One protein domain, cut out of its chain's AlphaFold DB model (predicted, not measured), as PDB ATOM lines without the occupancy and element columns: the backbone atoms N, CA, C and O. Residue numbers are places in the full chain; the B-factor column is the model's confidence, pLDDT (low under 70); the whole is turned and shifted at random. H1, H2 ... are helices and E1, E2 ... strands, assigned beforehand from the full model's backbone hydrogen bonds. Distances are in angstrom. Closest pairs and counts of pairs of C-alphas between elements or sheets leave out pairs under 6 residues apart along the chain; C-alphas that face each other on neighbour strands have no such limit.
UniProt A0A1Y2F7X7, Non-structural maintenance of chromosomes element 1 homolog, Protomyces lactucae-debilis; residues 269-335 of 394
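AT A GLANCE: This is residues 269 to 335 of the 394 residues of the protein "Non-structural maintenance of chromosomes element 1 homolog" of Protomyces lactucae-debilis (UniProt A0A1Y2F7X7). With little regular structure, a small antiparallel sheet, E2 E1 E3, has H1 standing up from it and H2 at the domain's other end; residues 303 to 308 stick out, and loop 306 to 325 folds back. The 67 printed residues, in order E1 E2 H1 E3 H2, are mixed, with only 25 in named elements. The whole is compact, radius of gyration of the C-alphas 11.1 A, spans 34 by 21 by 20 A.

IN THESE COORDINATES: E1 is residues 280 to 282, from C-alpha (213.208, 256.119, 245.073); E2 is 291 to 293, E3 326 to 328. H1, 294 to 305, measures 16.2 A; H2, 330 to 333, ends at C-alpha (223.904, 259.500, 251.019).

HOW THE PARTS SIT: Inner strand E1 neighbours E2, a hairpin, with N 281 and O 292 at 2.8 A, and E3, with N 282 and O 326 at 2.9 A. H1 is on one face, two layers, height 8.7 A over the sheet, and stands up at 63 degrees; its closest C-alphas to E1 are Ser 294 and Gly 280, 4.5 A. E2, H1, E3 form a split strand-helix-strand unit, E1 between the strands, crossover right-handed. H2 only grazes the sheet. In H1 every O i to N i+4 pair is within hydrogen-bond range; H2 is too short for one.

THE WHOLE: The farthest C-alphas, His 307 and Ser 333, are 33.9 A apart. The printed part has no cut; H1 to E3 is a long link. Residues 305 to 309, 319, 321 to 323 and 335 have pLDDT under 70.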
ATOM      1  N   PRO A 269     214.489 245.277 241.845       93.19
ATOM      2  CA  PRO A 269     213.444 245.829 240.997       93.19
ATOM      3  C   PRO A 269     212.366 246.546 241.815       93.19
ATOM      4  O   PRO A 269     212.099 246.244 242.983       93.19
ATOM      5  N   CYS A 270     211.689 247.482 241.162       94.56
ATOM      6  CA  CYS A 270     210.549 248.183 241.717       94.56
ATOM      7  C   CYS A 270     209.398 247.201 241.929       94.56
ATOM      8  O   CYS A 270     208.966 246.503 241.015       94.56
ATOM      9  N   SER A 271     208.817 247.197 243.123       94.06
ATOM     10  CA  SER A 271     207.713 246.298 243.475       94.06
ATOM     11  C   SER A 271     206.410 246.584 242.720       94.06
ATOM     12  O   SER A 271     205.467 245.809 242.857       94.06
ATOM     13  N   LEU A 272     206.341 247.679 241.951       92.50
ATOM     14  CA  LEU A 272     205.157 248.081 241.188       92.50
ATOM     15  C   LEU A 272     205.345 247.940 239.676       92.50
ATOM     16  O   LEU A 272     204.514 247.308 239.035       92.50
ATOM     17  N   CYS A 273     206.413 248.506 239.104       93.00
ATOM     18  CA  CYS A 273     206.666 248.434 237.659       93.00
ATOM     19  C   CYS A 273     207.667 247.349 237.244       93.00
ATOM     20  O   CYS A 273     207.818 247.127 236.053       93.00
ATOM     21  N   ARG A 274     208.321 246.672 238.200       91.75
ATOM     22  CA  ARG A 274     209.331 245.614 237.988       91.75
ATOM     23  C   ARG A 274     210.655 246.052 237.346       91.75
ATOM     24  O   ARG A 274     211.564 245.241 237.278       91.75
ATOM     25  N   GLU A 275     210.809 247.328 237.009       90.81
ATOM     26  CA  GLU A 275     212.071 247.908 236.525       90.81
ATOM     27  C   GLU A 275     213.098 248.124 237.650       90.81
ATOM     28  O   GLU A 275     212.716 248.398 238.794       90.81
ATOM     29  N   LEU A 276     214.399 248.077 237.337       91.75
ATOM     30  CA  LEU A 276     215.488 248.308 238.301       91.75
ATOM     31  C   LEU A 276     215.322 249.639 239.057       91.75
ATOM     32  O   LEU A 276     215.070 250.692 238.465       91.75
ATOM     33  N   THR A 277     215.463 249.615 240.387       93.88
ATOM     34  CA  THR A 277     215.328 250.813 241.233       93.88
ATOM     35  C   THR A 277     216.687 251.306 241.701       93.88
ATOM     36  O   THR A 277     217.307 250.676 242.551       93.88
ATOM     37  N   LEU A 278     217.111 252.461 241.185       93.44
ATOM     38  CA  LEU A 278     218.303 253.166 241.664       93.44
ATOM     39  C   LEU A 278     217.961 254.428 242.449       93.44
ATOM     40  O   LEU A 278     218.750 254.880 243.271       93.44
ATOM     41  N   ILE A 279     216.784 255.006 242.201       94.19
ATOM     42  CA  ILE A 279     216.318 256.210 242.884       94.19
ATOM     43  C   ILE A 279     214.858 256.028 243.281       94.19
ATOM     44  O   ILE A 279     213.996 255.695 242.463       94.19
ATOM     45  N   GLY A 280     214.559 256.271 244.553       94.00
ATOM     46  CA  GLY A 280     213.208 256.119 245.073       94.00
ATOM     47  C   GLY A 280     213.177 255.928 246.576       94.00
ATOM     48  O   GLY A 280     213.807 256.675 247.327       94.00
ATOM     49  N   TYR A 281     212.411 254.932 247.000       92.88
ATOM     50  CA  TYR A 281     212.159 254.614 248.393       92.88
ATOM     51  C   TYR A 281     212.285 253.119 248.645       92.88
ATOM     52  O   TYR A 281     211.939 252.292 247.794       92.88
ATOM     53  N   ARG A 282     212.705 252.785 249.862       92.56
ATOM     54  CA  ARG A 282     212.680 251.428 250.391       92.56
ATOM     55  C   ARG A 282     211.817 251.313 251.636       92.56
ATOM     56  O   ARG A 282     211.571 252.299 252.334       92.56
ATOM     57  N   CYS A 283     211.400 250.082 251.919       90.62
ATOM     58  CA  CYS A 283     210.757 249.760 253.185       90.62
ATOM     59  C   CYS A 283     211.691 250.098 254.369       90.62
ATOM     60  O   CYS A 283     212.891 249.842 254.270       90.62
ATOM     61  N   PRO A 284     211.164 250.630 255.488       88.19
ATOM     62  CA  PRO A 284     211.936 250.812 256.720       88.19
ATOM     63  C   PRO A 284     212.382 249.491 257.349       88.19
ATOM     64  O   PRO A 284     213.392 249.446 258.042       88.19
ATOM     65  N   ASP A 285     211.622 248.425 257.098       88.62
ATOM     66  CA  ASP A 285     212.038 247.065 257.407       88.62
ATOM     67  C   ASP A 285     213.165 246.653 256.449       88.62
ATOM     68  O   ASP A 285     212.952 246.526 255.238       88.62
ATOM     69  N   LEU A 286     214.367 246.479 257.005       88.50
ATOM     70  CA  LEU A 286     215.592 246.171 256.267       88.50
ATOM     71  C   LEU A 286     215.558 244.786 255.617       88.50
ATOM     72  O   LEU A 286     216.242 244.579 254.614       88.50
ATOM     73  N   ASP A 287     214.750 243.871 256.152       88.50
ATOM     74  CA  ASP A 287     214.598 242.520 255.615       88.50
ATOM     75  C   ASP A 287     213.492 242.465 254.546       88.50
ATOM     76  O   ASP A 287     213.360 241.493 253.801       88.50
ATOM     77  N   CYS A 288     212.726 243.550 254.387       89.94
ATOM     78  CA  CYS A 288     211.730 243.665 253.338       89.94
ATOM     79  C   CYS A 288     212.375 244.076 251.992       89.94
ATOM     80  O   CYS A 288     212.949 245.169 251.871       89.94
ATOM     81  N   PRO A 289     212.190 243.291 250.910       89.88
ATOM     82  CA  PRO A 289     212.791 243.573 249.603       89.88
ATOM     83  C   PRO A 289     212.074 244.688 248.826       89.88
ATOM     84  O   PRO A 289     212.410 244.957 247.675       89.88
ATOM     85  N   ALA A 290     211.056 245.337 249.404       91.88
ATOM     86  CA  ALA A 290     210.280 246.343 248.693       91.88
ATOM     87  C   ALA A 290     211.121 247.587 248.382       91.88
ATOM     88  O   ALA A 290     211.549 248.305 249.292       91.88
ATOM     89  N   ARG A 291     211.303 247.851 247.089       93.75
ATOM     90  CA  ARG A 291     211.811 249.104 246.523       93.75
ATOM     91  C   ARG A 291     210.774 249.676 245.575       93.75
ATOM     92  O   ARG A 291     210.098 248.911 244.890       93.75
ATOM     93  N   ILE A 292     210.591 250.991 245.573       93.56
ATOM     94  CA  ILE A 292     209.634 251.666 244.692       93.56
ATOM     95  C   ILE A 292     210.228 252.992 244.228       93.56
ATOM     96  O   ILE A 292     210.678 253.791 245.049       93.56
ATOM     97  N   HIS A 293     210.182 253.267 242.923       95.12
ATOM     98  CA  HIS A 293     210.564 254.577 242.392       95.12
ATOM     99  C   HIS A 293     209.708 255.710 242.965       95.12
ATOM    100  O   HIS A 293     208.533 255.523 243.289       95.12
ATOM    101  N   SER A 294     210.245 256.930 242.993       92.44
ATOM    102  CA  SER A 294     209.516 258.111 243.484       92.44
ATOM    103  C   SER A 294     208.169 258.332 242.782       92.44
ATOM    104  O   SER A 294     207.165 258.630 243.435       92.44
ATOM    105  N   PHE A 295     208.125 258.146 241.460       91.94
ATOM    106  CA  PHE A 295     206.908 258.300 240.657       91.94
ATOM    107  C   PHE A 295     205.916 257.145 240.869       91.94
ATOM    108  O   PHE A 295     204.713 257.380 240.982       91.94
ATOM    109  N   CYS A 296     206.409 255.909 240.996       92.38
ATOM    110  CA  CYS A 296     205.588 254.747 241.331       92.38
ATOM    111  C   CYS A 296     204.948 254.904 242.715       92.38
ATOM    112  O   CYS A 296     203.767 254.613 242.878       92.38
ATOM    113  N   PHE A 297     205.695 255.425 243.692       89.44
ATOM    114  CA  PHE A 297     205.186 255.708 245.030       89.44
ATOM    115  C   PHE A 297     204.104 256.795 245.016       89.44
ATOM    116  O   PHE A 297     203.057 256.624 245.641       89.44
ATOM    117  N   LYS A 298     204.309 257.889 244.266       88.12
ATOM    118  CA  LYS A 298     203.289 258.938 244.086       88.12
ATOM    119  C   LYS A 298     201.981 258.342 243.547       88.12
ATOM    120  O   LYS A 298     200.948 258.471 244.190       88.12
ATOM    121  N   ARG A 299     202.050 257.587 242.447       87.62
ATOM    122  CA  ARG A 299     200.877 256.932 241.849       87.62
ATOM    123  C   ARG A 299     200.214 255.922 242.795       87.62
ATOM    124  O   ARG A 299     198.993 255.868 242.882       87.62
ATOM    125  N   TRP A 300     201.011 255.128 243.512       84.75
ATOM    126  CA  TRP A 300     200.524 254.135 244.479       84.75
ATOM    127  C   TRP A 300     199.755 254.764 245.633       84.75
ATOM    128  O   TRP A 300     198.695 254.270 246.015       84.75
ATOM    129  N   THR A 301     200.302 255.847 246.185       80.62
ATOM    130  CA  THR A 301     199.681 256.570 247.293       80.62
ATOM    131  C   THR A 301     198.402 257.256 246.837       80.62
ATOM    132  O   THR A 301     197.379 257.013 247.458       80.62
ATOM    133  N   GLU A 302     198.402 257.972 245.709       82.62
ATOM    134  CA  GLU A 302     197.207 258.634 245.153       82.62
ATOM    135  C   GLU A 302     196.038 257.664 244.915       82.62
ATOM    136  O   GLU A 302     194.899 257.964 245.268       82.62
ATOM    137  N   MET A 303     196.315 256.469 244.378       76.19
ATOM    138  CA  MET A 303     195.288 255.448 244.136       76.19
ATOM    139  C   MET A 303     194.662 254.888 245.420       76.19
ATOM    140  O   MET A 303     193.517 254.445 245.396       76.19
ATOM    141  N   ARG A 304     195.405 254.860 246.534       70.75
ATOM    142  CA  ARG A 304     194.973 254.219 247.790       70.75
ATOM    143  C   ARG A 304     194.564 255.198 248.881       70.75
ATOM    144  O   ARG A 304     193.780 254.828 249.748       70.75
ATOM    145  N   THR A 305     195.010 256.450 248.835       60.03
ATOM    146  CA  THR A 305     194.583 257.480 249.792       60.03
ATOM    147  C   THR A 305     193.095 257.811 249.682       60.03
ATOM    148  O   THR A 305     192.530 258.293 250.656       60.03
ATOM    149  N   ALA A 306     192.431 257.472 248.571       57.69
ATOM    150  CA  ALA A 306     190.969 257.518 248.467       57.69
ATOM    151  C   ALA A 306     190.247 256.462 249.343       57.69
ATOM    152  O   ALA A 306     189.068 256.628 249.639       57.69
ATOM    153  N   HIS A 307     190.943 255.402 249.786       55.62
ATOM    154  CA  HIS A 307     190.379 254.272 250.546       55.62
ATOM    155  C   HIS A 307     191.108 253.951 251.868       55.62
ATOM    156  O   HIS A 307     190.795 252.950 252.506       55.62
ATOM    157  N   GLY A 308     192.025 254.812 252.320       55.75
ATOM    158  CA  GLY A 308     192.712 254.674 253.608       55.75
ATOM    159  C   GLY A 308     194.059 253.944 253.521       55.75
ATOM    160  O   GLY A 308     194.168 252.870 252.944       55.75
ATOM    161  N   GLN A 309     195.079 254.588 254.103       65.38
ATOM    162  CA  GLN A 309     196.431 254.107 254.437       65.38
ATOM    163  C   GLN A 309     197.191 253.330 253.342       65.38
ATOM    164  O   GLN A 309     196.956 252.158 253.055       65.38
ATOM    165  N   ALA A 310     198.206 253.977 252.759       73.12
ATOM    166  CA  ALA A 310     199.161 253.281 251.905       73.12
ATOM    167  C   ALA A 310     199.925 252.230 252.729       73.12
ATOM    168  O   ALA A 310     200.481 252.547 253.776       73.12
ATOM    169  N   GLN A 311     199.955 250.993 252.232       84.56
ATOM    170  CA  GLN A 311     200.683 249.866 252.821       84.56
ATOM    171  C   GLN A 311     201.831 249.422 251.912       84.56
ATOM    172  O   GLN A 311     201.789 249.618 250.688       84.56
ATOM    173  N   CYS A 312     202.823 248.756 252.503       87.31
ATOM    174  CA  CYS A 312     203.880 248.077 251.758       87.31
ATOM    175  C   CYS A 312     203.294 247.078 250.753       87.31
ATOM    176  O   CYS A 312     202.517 246.211 251.161       87.31
ATOM    177  N   PRO A 313     203.699 247.074 249.470       87.00
ATOM    178  CA  PRO A 313     203.232 246.055 248.532       87.00
ATOM    179  C   PRO A 313     203.706 244.643 248.910       87.00
ATOM    180  O   PRO A 313     203.005 243.681 248.591       87.00
ATOM    181  N   LYS A 314     204.842 244.519 249.618       89.88
ATOM    182  CA  LYS A 314     205.447 243.241 250.031       89.88
ATOM    183  C   LYS A 314     205.026 242.815 251.444       89.88
ATOM    184  O   LYS A 314     204.244 241.884 251.563       89.88
ATOM    185  N   CYS A 315     205.483 243.501 252.496       89.94
ATOM    186  CA  CYS A 315     205.236 243.095 253.893       89.94
ATOM    187  C   CYS A 315     203.921 243.613 254.503       89.94
ATOM    188  O   CYS A 315     203.657 243.372 255.672       89.94
ATOM    189  N   LYS A 316     203.110 244.358 253.739       86.88
ATOM    190  CA  LYS A 316     201.835 244.967 254.173       86.88
ATOM    191  C   LYS A 316     201.898 245.929 255.369       86.88
ATOM    192  O   LYS A 316     200.854 246.387 255.811       86.88
ATOM    193  N   ALA A 317     203.089 246.312 255.835       82.75
ATOM    194  CA  ALA A 317     203.238 247.295 256.905       82.75
ATOM    195  C   ALA A 317     202.505 248.616 256.590       82.75
ATOM    196  O   ALA A 317     202.625 249.153 255.485       82.75
ATOM    197  N   GLU A 318     201.798 249.149 257.587       75.06
ATOM    198  CA  GLU A 318     200.946 250.352 257.509       75.06
ATOM    199  C   GLU A 318     201.734 251.672 257.614       75.06
ATOM    200  O   GLU A 318     201.196 252.766 257.477       75.06
ATOM    201  N   THR A 319     203.050 251.604 257.819       66.50
ATOM    202  CA  THR A 319     203.931 252.767 258.009       66.50
ATOM    203  C   THR A 319     204.346 253.463 256.705       66.50
ATOM    204  O   THR A 319     205.272 254.276 256.717       66.50
ATOM    205  N   TRP A 320     203.663 253.199 255.586       71.75
ATOM    206  CA  TRP A 320     204.036 253.612 254.224       71.75
ATOM    207  C   TRP A 320     203.631 255.053 253.856       71.75
ATOM    208  O   TRP A 320     203.114 255.340 252.777       71.75
ATOM    209  N   GLU A 321     203.930 255.989 254.757       68.75
ATOM    210  CA  GLU A 321     203.804 257.434 254.541       68.75
ATOM    211  C   GLU A 321     205.141 258.038 254.078       68.75
ATOM    212  O   GLU A 321     206.211 257.630 254.532       68.75
ATOM    213  N   ARG A 322     205.102 259.054 253.198       63.91
ATOM    214  CA  ARG A 322     206.296 259.636 252.541       63.91
ATOM    215  C   ARG A 322     207.425 260.015 253.513       63.91
ATOM    216  O   ARG A 322     208.589 259.861 253.165       63.91
ATOM    217  N   HIS A 323     207.096 260.520 254.701       66.00
ATOM    218  CA  HIS A 323     208.076 260.982 255.692       66.00
ATOM    219  C   HIS A 323     208.687 259.851 256.538       66.00
ATOM    220  O   HIS A 323     209.656 260.088 257.252       66.00
ATOM    221  N   ARG A 324     208.139 258.631 256.461       74.56
ATOM    222  CA  ARG A 324     208.677 257.430 257.121       74.56
ATOM    223  C   ARG A 324     209.429 256.516 256.157       74.56
ATOM    224  O   ARG A 324     210.054 255.559 256.598       74.56
ATOM    225  N   MET A 325     209.376 256.800 254.855       81.62
ATOM    226  CA  MET A 325     210.100 256.047 253.836       81.62
ATOM    227  C   MET A 325     211.577 256.408 253.821       81.62
ATOM    228  O   MET A 325     211.942 257.585 253.833       81.62
ATOM    229  N   VAL A 326     212.419 255.382 253.734       90.31
ATOM    230  CA  VAL A 326     213.860 255.585 253.668       90.31
ATOM    231  C   VAL A 326     214.255 255.776 252.202       90.31
ATOM    232  O   VAL A 326     213.850 254.967 251.359       90.31
ATOM    233  N   PRO A 327     214.976 256.855 251.855       93.56
ATOM    234  CA  PRO A 327     215.357 257.115 250.473       93.56
ATOM    235  C   PRO A 327     216.319 256.051 249.925       93.56
ATOM    236  O   PRO A 327     217.044 255.394 250.675       93.56
ATOM    237  N   VAL A 328     216.311 255.933 248.599       94.19
ATOM    238  CA  VAL A 328     217.268 255.190 247.767       94.19
ATOM    239  C   VAL A 328     217.821 256.166 246.724       94.19
ATOM    240  O   VAL A 328     217.058 256.993 246.208       94.19
ATOM    241  N   GLY A 329     219.116 256.091 246.428       93.94
ATOM    242  CA  GLY A 329     219.825 257.049 245.574       93.94
ATOM    243  C   GLY A 329     220.589 258.103 246.390       93.94
ATOM    244  O   GLY A 329     220.713 257.989 247.608       93.94
ATOM    245  N   GLU A 330     221.019 259.195 245.750       93.19
ATOM    246  CA  GLU A 330     221.791 260.295 246.372       93.19
ATOM    247  C   GLU A 330     221.189 260.820 247.691       93.19
ATOM    248  O   GLU A 330     221.899 261.157 248.640       93.19
ATOM    249  N   ARG A 331     219.856 260.827 247.800       91.31
ATOM    250  CA  ARG A 331     219.143 261.235 249.022       91.31
ATOM    251  C   ARG A 331     219.438 260.340 250.229       91.31
ATOM    252  O   ARG A 331     219.277 260.804 251.353       91.31
ATOM    253  N   ALA A 332     219.822 259.084 250.018       90.81
ATOM    254  CA  ALA A 332     220.269 258.184 251.074       90.81
ATOM    255  C   ALA A 332     221.672 258.558 251.571       90.81
ATOM    256  O   ALA A 332     221.898 258.542 252.778       90.81
ATOM    257  N   SER A 333     222.564 258.995 250.674       84.50
ATOM    258  CA  SER A 333     223.904 259.500 251.019       84.50
ATOM    259  C   SER A 333     223.854 260.777 251.857       84.50
ATOM    260  O   SER A 333     224.668 260.963 252.757       84.50
ATOM    261  N   ALA A 334     222.893 261.656 251.564       72.19
ATOM    262  CA  ALA A 334     222.715 262.933 252.253       72.19
ATOM    263  C   ALA A 334     221.856 262.841 253.531       72.19
ATOM    264  O   ALA A 334     221.739 263.823 254.270       72.19
ATOM    265  N   ALA A 335     221.218 261.696 253.803       61.06
ATOM    266  CA  ALA A 335     220.348 261.552 254.962       61.06
ATOM    267  C   ALA A 335     221.176 261.502 256.262       61.06
ATOM    268  O   ALA A 335     222.111 260.704 256.365       61.06
TER     269      ALA A 335